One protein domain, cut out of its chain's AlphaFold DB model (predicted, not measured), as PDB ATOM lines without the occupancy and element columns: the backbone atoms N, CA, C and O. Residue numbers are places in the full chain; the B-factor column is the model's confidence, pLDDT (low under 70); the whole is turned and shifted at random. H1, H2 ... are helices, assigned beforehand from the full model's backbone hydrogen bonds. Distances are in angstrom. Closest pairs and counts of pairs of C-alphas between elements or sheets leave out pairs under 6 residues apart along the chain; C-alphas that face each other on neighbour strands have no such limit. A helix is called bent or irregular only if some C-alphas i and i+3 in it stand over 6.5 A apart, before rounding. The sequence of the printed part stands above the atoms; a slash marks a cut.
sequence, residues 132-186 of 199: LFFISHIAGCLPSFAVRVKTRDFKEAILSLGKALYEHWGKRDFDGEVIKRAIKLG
ATOM      1  N   LEU A 132     116.126 135.312 113.124       71.25
ATOM      2  CA  LEU A 132     115.962 134.380 112.003       71.25
ATOM      3  C   LEU A 132     114.925 134.834 110.963       71.25
ATOM      4  O   LEU A 132     115.127 134.617 109.770       71.25
ATOM      5  N   PHE A 133     113.840 135.501 111.373       74.06
ATOM      6  CA  PHE A 133     112.851 136.051 110.439       74.06
ATOM      7  C   PHE A 133     113.475 137.105 109.514       74.06
ATOM      8  O   PHE A 133     113.226 137.098 108.305       74.06
ATOM      9  N   PHE A 134     114.302 137.991 110.076       83.62
ATOM     10  CA  PHE A 134     115.006 139.020 109.312       83.62
ATOM     11  C   PHE A 134     116.095 138.409 108.429       83.62
ATOM     12  O   PHE A 134     116.208 138.795 107.268       83.62
ATOM     13  N   ILE A 135     116.821 137.405 108.929       82.38
ATOM     14  CA  ILE A 135     117.809 136.652 108.142       82.38
ATOM     15  C   ILE A 135     117.151 136.020 106.913       82.38
ATOM     16  O   ILE A 135     117.656 136.188 105.809       82.38
ATOM     17  N   SER A 136     115.999 135.361 107.070       77.06
ATOM     18  CA  SER A 136     115.275 134.742 105.951       77.06
ATOM     19  C   SER A 136     114.848 135.767 104.891       77.06
ATOM     20  O   SER A 136     115.029 135.526 103.697       77.06
ATOM     21  N   HIS A 137     114.362 136.943 105.305       79.75
ATOM     22  CA  HIS A 137     114.003 138.014 104.368       79.75
ATOM     23  C   HIS A 137     115.223 138.579 103.630       79.75
ATOM     24  O   HIS A 137     115.184 138.734 102.411       79.75
ATOM     25  N   ILE A 138     116.311 138.869 104.350       91.44
ATOM     26  CA  ILE A 138     117.546 139.393 103.751       91.44
ATOM     27  C   ILE A 138     118.138 138.363 102.779       91.44
ATOM     28  O   ILE A 138     118.479 138.712 101.650       91.44
ATOM     29  N   ALA A 139     118.189 137.090 103.181       88.75
ATOM     30  CA  ALA A 139     118.684 135.995 102.353       88.75
ATOM     31  C   ALA A 139     117.845 135.807 101.080       88.75
ATOM     32  O   ALA A 139     118.413 135.640 100.005       88.75
ATOM     33  N   GLY A 140     116.513 135.903 101.168       85.19
ATOM     34  CA  GLY A 140     115.630 135.817 100.000       85.19
ATOM     35  C   GLY A 140     115.834 136.956  98.993       85.19
ATOM     36  O   GLY A 140     115.722 136.750  97.785       85.19
ATOM     37  N   CYS A 141     116.191 138.152  99.465       93.56
ATOM     38  CA  CYS A 141     116.480 139.303  98.606       93.56
ATOM     39  C   CYS A 141     117.880 139.256  97.971       93.56
ATOM     40  O   CYS A 141     118.095 139.860  96.914       93.56
ATOM     41  N   LEU A 142     118.835 138.557  98.591       95.69
ATOM     42  CA  LEU A 142     120.246 138.594  98.205       95.69
ATOM     43  C   LEU A 142     120.515 138.155  96.750       95.69
ATOM     44  O   LEU A 142     121.255 138.871  96.078       95.69
ATOM     45  N   PRO A 143     119.906 137.086  96.191       96.19
ATOM     46  CA  PRO A 143     120.119 136.724  94.785       96.19
ATOM     47  C   PRO A 143     119.689 137.827  93.811       96.19
ATOM     48  O   PRO A 143     120.398 138.144  92.859       96.19
ATOM     49  N   SER A 144     118.552 138.477  94.083       95.56
ATOM     50  CA  SER A 144     118.069 139.602  93.272       95.56
ATOM     51  C   SER A 144     119.001 140.813  93.351       95.56
ATOM     52  O   SER A 144     119.146 141.551  92.372       95.56
ATOM     53  N   PHE A 145     119.626 141.031  94.509       96.69
ATOM     54  CA  PHE A 145     120.644 142.059  94.690       96.69
ATOM     55  C   PHE A 145     121.944 141.706  93.949       96.69
ATOM     56  O   PHE A 145     122.446 142.543  93.200       96.69
ATOM     57  N   ALA A 146     122.428 140.465  94.063       97.06
ATOM     58  CA  ALA A 146     123.636 139.966  93.401       97.06
ATOM     59  C   ALA A 146     123.584 140.156  91.873       97.06
ATOM     60  O   ALA A 146     124.541 140.647  91.274       97.06
ATOM     61  N   VAL A 147     122.421 139.900  91.259       97.62
ATOM     62  CA  VAL A 147     122.179 140.178  89.830       97.62
ATOM     63  C   VAL A 147     122.406 141.656  89.483       97.62
ATOM     64  O   VAL A 147     122.995 141.963  88.449       97.62
ATOM     65  N   ARG A 148     121.971 142.590  90.340       97.31
ATOM     66  CA  ARG A 148     122.075 144.042  90.093       97.31
ATOM     67  C   ARG A 148     123.494 144.568  90.262       97.31
ATOM     68  O   ARG A 148     123.900 145.445  89.505       97.31
ATOM     69  N   VAL A 149     124.246 144.013  91.209       96.25
ATOM     70  CA  VAL A 149     125.676 144.320  91.382       96.25
ATOM     71  C   VAL A 149     126.575 143.468  90.478       96.25
ATOM     72  O   VAL A 149     127.790 143.590  90.540       96.25
ATOM     73  N   LYS A 150     125.977 142.654  89.593       97.19
ATOM     74  CA  LYS A 150     126.649 141.838  88.572       97.19
ATOM     75  C   LYS A 150     127.673 140.850  89.135       97.19
ATOM     76  O   LYS A 150     128.670 140.563  88.479       97.19
ATOM     77  N   THR A 151     127.394 140.279  90.305       96.00
ATOM     78  CA  THR A 151     128.222 139.215  90.881       96.00
ATOM     79  C   THR A 151     127.454 137.904  90.994       96.00
ATOM     80  O   THR A 151     126.242 137.872  91.215       96.00
ATOM     81  N   ARG A 152     128.185 136.803  90.827       94.56
ATOM     82  CA  ARG A 152     127.735 135.445  91.161       94.56
ATOM     83  C   ARG A 152     128.467 134.903  92.389       94.56
ATOM     84  O   ARG A 152     128.131 133.814  92.846       94.56
ATOM     85  N   ASP A 153     129.446 135.646  92.901       97.12
ATOM     86  CA  ASP A 153     130.186 135.285  94.097       97.12
ATOM     87  C   ASP A 153     129.394 135.695  95.342       97.12
ATOM     88  O   ASP A 153     128.963 136.839  95.505       97.12
ATOM     89  N   PHE A 154     129.171 134.729  96.229       93.81
ATOM     90  CA  PHE A 154     128.366 134.941  97.426       93.81
ATOM     91  C   PHE A 154     129.017 135.939  98.390       93.81
ATOM     92  O   PHE A 154     128.329 136.781  98.973       93.81
ATOM     93  N   LYS A 155     130.342 135.871  98.552       96.38
ATOM     94  CA  LYS A 155     131.078 136.742  99.470       96.38
ATOM     95  C   LYS A 155     131.061 138.181  98.962       96.38
ATOM     96  O   LYS A 155     130.790 139.092  99.742       96.38
ATOM     97  N   GLU A 156     131.285 138.383  97.670       96.38
ATOM     98  CA  GLU A 156     131.181 139.686  97.021       96.38
ATOM     99  C   GLU A 156     129.767 140.263  97.162       96.38
ATOM    100  O   GLU A 156     129.622 141.406  97.589       96.38
ATOM    101  N   ALA A 157     128.720 139.463  96.926       96.75
ATOM    102  CA  ALA A 157     127.334 139.907  97.090       96.75
ATOM    103  C   ALA A 157     127.037 140.410  98.515       96.75
ATOM    104  O   ALA A 157     126.403 141.456  98.682       96.75
ATOM    105  N   ILE A 158     127.509 139.695  99.543       96.56
ATOM    106  CA  ILE A 158     127.351 140.096 100.948       96.56
ATOM    107  C   ILE A 158     128.141 141.371 101.257       96.56
ATOM    108  O   ILE A 158     127.606 142.275 101.899       96.56
ATOM    109  N   LEU A 159     129.386 141.478 100.786       97.06
ATOM    110  CA  LEU A 159     130.211 142.670 100.999       97.06
ATOM    111  C   LEU A 159     129.602 143.904 100.323       97.06
ATOM    112  O   LEU A 159     129.505 144.962 100.948       97.06
ATOM    113  N   SER A 160     129.124 143.772  99.082       96.62
ATOM    114  CA  SER A 160     128.415 144.841  98.371       96.62
ATOM    115  C   SER A 160     127.119 145.237  99.077       96.62
ATOM    116  O   SER A 160     126.814 146.426  99.158       96.62
ATOM    117  N   LEU A 161     126.370 144.269  99.621       96.12
ATOM    118  CA  LEU A 161     125.160 144.549 100.394       96.12
ATOM    119  C   LEU A 161     125.495 145.311 101.681       96.12
ATOM    120  O   LEU A 161     124.853 146.317 101.975       96.12
ATOM    121  N   GLY A 162     126.515 144.870 102.420       95.81
ATOM    122  CA  GLY A 162     126.986 145.538 103.633       95.81
ATOM    123  C   GLY A 162     127.411 146.981 103.366       95.81
ATOM    124  O   GLY A 162     126.968 147.889 104.067       95.81
ATOM    125  N   LYS A 163     128.184 147.212 102.296       95.75
ATOM    126  CA  LYS A 163     128.573 148.559 101.862       95.75
ATOM    127  C   LYS A 163     127.356 149.424 101.524       95.75
ATOM    128  O   LYS A 163     127.255 150.541 102.019       95.75
ATOM    129  N   ALA A 164     126.412 148.902 100.740       94.88
ATOM    130  CA  ALA A 164     125.205 149.637 100.364       94.88
ATOM    131  C   ALA A 164     124.330 149.991 101.581       94.88
ATOM    132  O   ALA A 164     123.795 151.096 101.661       94.88
ATOM    133  N   LEU A 165     124.201 149.077 102.550       94.62
ATOM    134  CA  LEU A 165     123.491 149.335 103.805       94.62
ATOM    135  C   LEU A 165     124.204 150.395 104.646       94.62
ATOM    136  O   LEU A 165     123.544 151.300 105.156       94.62
ATOM    137  N   TYR A 166     125.531 150.315 104.751       94.19
ATOM    138  CA  TYR A 166     126.337 151.306 105.455       94.19
ATOM    139  C   TYR A 166     126.194 152.696 104.827       94.19
ATOM    140  O   TYR A 166     125.944 153.662 105.534       94.19
ATOM    141  N   GLU A 167     126.265 152.816 103.500       92.88
ATOM    142  CA  GLU A 167     126.066 154.092 102.800       92.88
ATOM    143  C   GLU A 167     124.639 154.635 102.966       92.88
ATOM    144  O   GLU A 167     124.441 155.840 103.136       92.88
ATOM    145  N   HIS A 168     123.637 153.751 102.946       92.06
ATOM    146  CA  HIS A 168     122.237 154.122 103.125       92.06
ATOM    147  C   HIS A 168     121.953 154.678 104.525       92.06
ATOM    148  O   HIS A 168     121.219 155.661 104.658       92.06
ATOM    149  N   TRP A 169     122.523 154.052 105.558       93.75
ATOM    150  CA  TRP A 169     122.313 154.424 106.957       93.75
ATOM    151  C   TRP A 169     123.328 155.428 107.492       93.75
ATOM    152  O   TRP A 169     122.998 156.163 108.408       93.75
ATOM    153  N   GLY A 170     124.507 155.552 106.883       89.12
ATOM    154  CA  GLY A 170     125.556 156.476 107.323       89.12
ATOM    155  C   GLY A 170     125.167 157.954 107.229       89.12
ATOM    156  O   GLY A 170     125.816 158.800 107.830       89.12
ATOM    157  N   LYS A 171     124.094 158.279 106.496       86.75
ATOM    158  CA  LYS A 171     123.504 159.630 106.418       86.75
ATOM    159  C   LYS A 171     122.182 159.758 107.185       86.75
ATOM    160  O   LYS A 171     121.469 160.743 107.010       86.75
ATOM    161  N   ARG A 172     121.793 158.741 107.953       92.25
ATOM    162  CA  ARG A 172     120.487 158.638 108.614       92.25
ATOM    163  C   ARG A 172     120.666 158.347 110.096       92.25
ATOM    164  O   ARG A 172     121.667 157.782 110.516       92.25
ATOM    165  N   ASP A 173     119.647 158.690 110.871       91.75
ATOM    166  CA  ASP A 173     119.588 158.383 112.297       91.75
ATOM    167  C   ASP A 173     119.221 156.905 112.512       91.75
ATOM    168  O   ASP A 173     118.049 156.547 112.659       91.75
ATOM    169  N   PHE A 174     120.223 156.026 112.429       91.56
ATOM    170  CA  PHE A 174     120.039 154.595 112.670       91.56
ATOM    171  C   PHE A 174     119.664 154.320 114.132       91.56
ATOM    172  O   PHE A 174     118.711 153.580 114.382       91.56
ATOM    173  N   ASP A 175     120.346 154.964 115.080       90.38
ATOM    174  CA  ASP A 175     120.148 154.740 116.515       90.38
ATOM    175  C   ASP A 175     118.748 155.161 116.967       90.38
ATOM    176  O   ASP A 175     118.040 154.379 117.609       90.38
ATOM    177  N   GLY A 176     118.271 156.337 116.552       89.69
ATOM    178  CA  GLY A 176     116.908 156.770 116.846       89.69
ATOM    179  C   GLY A 176     115.852 155.850 116.227       89.69
ATOM    180  O   GLY A 176     114.817 155.575 116.839       89.69
ATOM    181  N   GLU A 177     116.106 155.301 115.039       89.88
ATOM    182  CA  GLU A 177     115.233 154.311 114.404       89.88
ATOM    183  C   GLU A 177     115.232 152.950 115.126       89.88
ATOM    184  O   GLU A 177     114.186 152.283 115.175       89.88
ATOM    185  N   VAL A 178     116.355 152.538 115.718       89.62
ATOM    186  CA  VAL A 178     116.448 151.349 116.579       89.62
ATOM    187  C   VAL A 178     115.685 151.576 117.885       89.62
ATOM    188  O   VAL A 178     114.827 150.759 118.224       89.62
ATOM    189  N   ILE A 179     115.892 152.711 118.559       89.31
ATOM    190  CA  ILE A 179     115.210 153.064 119.816       89.31
ATOM    191  C   ILE A 179     113.688 153.089 119.623       89.31
ATOM    192  O   ILE A 179     112.948 152.455 120.379       89.31
ATOM    193  N   LYS A 180     113.193 153.733 118.555       85.69
ATOM    194  CA  LYS A 180     111.755 153.742 118.219       85.69
ATOM    195  C   LYS A 180     111.183 152.331 118.064       85.69
ATOM    196  O   LYS A 180     110.037 152.084 118.445       85.69
ATOM    197  N   ARG A 181     111.941 151.408 117.462       85.31
ATOM    198  CA  ARG A 181     111.516 150.009 117.282       85.31
ATOM    199  C   ARG A 181     111.577 149.236 118.595       85.31
ATOM    200  O   ARG A 181     110.640 148.497 118.871       85.31
ATOM    201  N   ALA A 182     112.599 149.447 119.415       82.19
ATOM    202  CA  ALA A 182     112.737 148.809 120.721       82.19
ATOM    203  C   ALA A 182     111.593 149.174 121.672       82.19
ATOM    204  O   ALA A 182     110.971 148.276 122.236       82.19
ATOM    205  N   ILE A 183     111.208 150.456 121.732       80.12
ATOM    206  CA  ILE A 183     110.050 150.924 122.516       80.12
ATOM    207  C   ILE A 183     108.768 150.201 122.081       80.12
ATOM    208  O   ILE A 183     108.014 149.709 122.918       80.12
ATOM    209  N   LYS A 184     108.531 150.059 120.768       75.50
ATOM    210  CA  LYS A 184     107.374 149.307 120.240       75.50
ATOM    211  C   LYS A 184     107.401 147.822 120.602       75.50
ATOM    212  O   LYS A 184     106.348 147.191 120.637       75.50
ATOM    213  N   LEU A 185     108.587 147.262 120.824       75.31
ATOM    214  CA  LEU A 185     108.783 145.874 121.235       75.31
ATOM    215  C   LEU A 185     108.839 145.720 122.767       75.31
ATOM    216  O   LEU A 185     109.034 144.605 123.234       75.31
ATOM    217  N   GLY A 186     108.667 146.799 123.540       77.62
ATOM    218  CA  GLY A 186     108.759 146.774 125.003       77.62
ATOM    219  C   GLY A 186     110.177 146.536 125.535       77.62
ATOM    220  O   GLY A 186     110.336 146.125 126.679       77.62
TER     221      GLY A 186
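What this domain is: This is residues 132 to 186 of the 199 residues of an uncharacterized protein of Geobacteraceae bacterium GWC2_58_44 (UniProt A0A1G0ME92). Three helices form an open, three-sided frame: H1 and H2 meet near the link between them as a corner, and H3 continues from the far end of H2 as a free arm, with H1 and H3 apart. H1 has a kink, and its first residues, 132 to 137, also stand free. You have 55 residues printed, with three named helices in the order H1, H2, H3 and no named strand; the class is all helix. The whole is loose, with a radius of gyration of the C-alphas of 13.8 A, and spans 40 by 26 by 15 A, only just elongated.

How they stand to each other: Begin with the longest helix, H1, residues 132 to 148, and look near residue 141 for its kink of 34 degrees. H1 is irregular, but only just: C-alphas 140 and 143 are 6.9 A apart. With residues 142 to 146 alone it touches H2, residues 154 to 169, which touches H1 with residues 154 to 161 alone. Their closest C-alphas, of Ala 146 and Ala 157, are 5.2 A apart, and their lines are about perpendicular at 78 degrees. H3, residues 174 to 184, is apart from H1; H2 and H3 meet only through their link. In H2 and H3 every O i to N i+4 pair is within hydrogen-bond range; in H1, 10 of 13 are.

Where its parts are: Find C-alpha 132 at (115.962, 134.380, 112.003); from there H1 runs 24.7 A to Arg 148. H2 begins at Phe 154, at (128.366, 134.941, 97.426), and runs 22.5 A to Trp 169. H3 runs 15.7 A from Phe 174 to Lys 184, at (107.374, 149.307, 120.240).

The domain as a whole: Look for the two C-alphas farthest apart at Lys 150 and Gly 186, 40.9 A. Both links are tight, and the printed part has no cut. Residues 162 to 186 stand free. The mean pLDDT of the printed part is 90.4, and no printed residue is under 70.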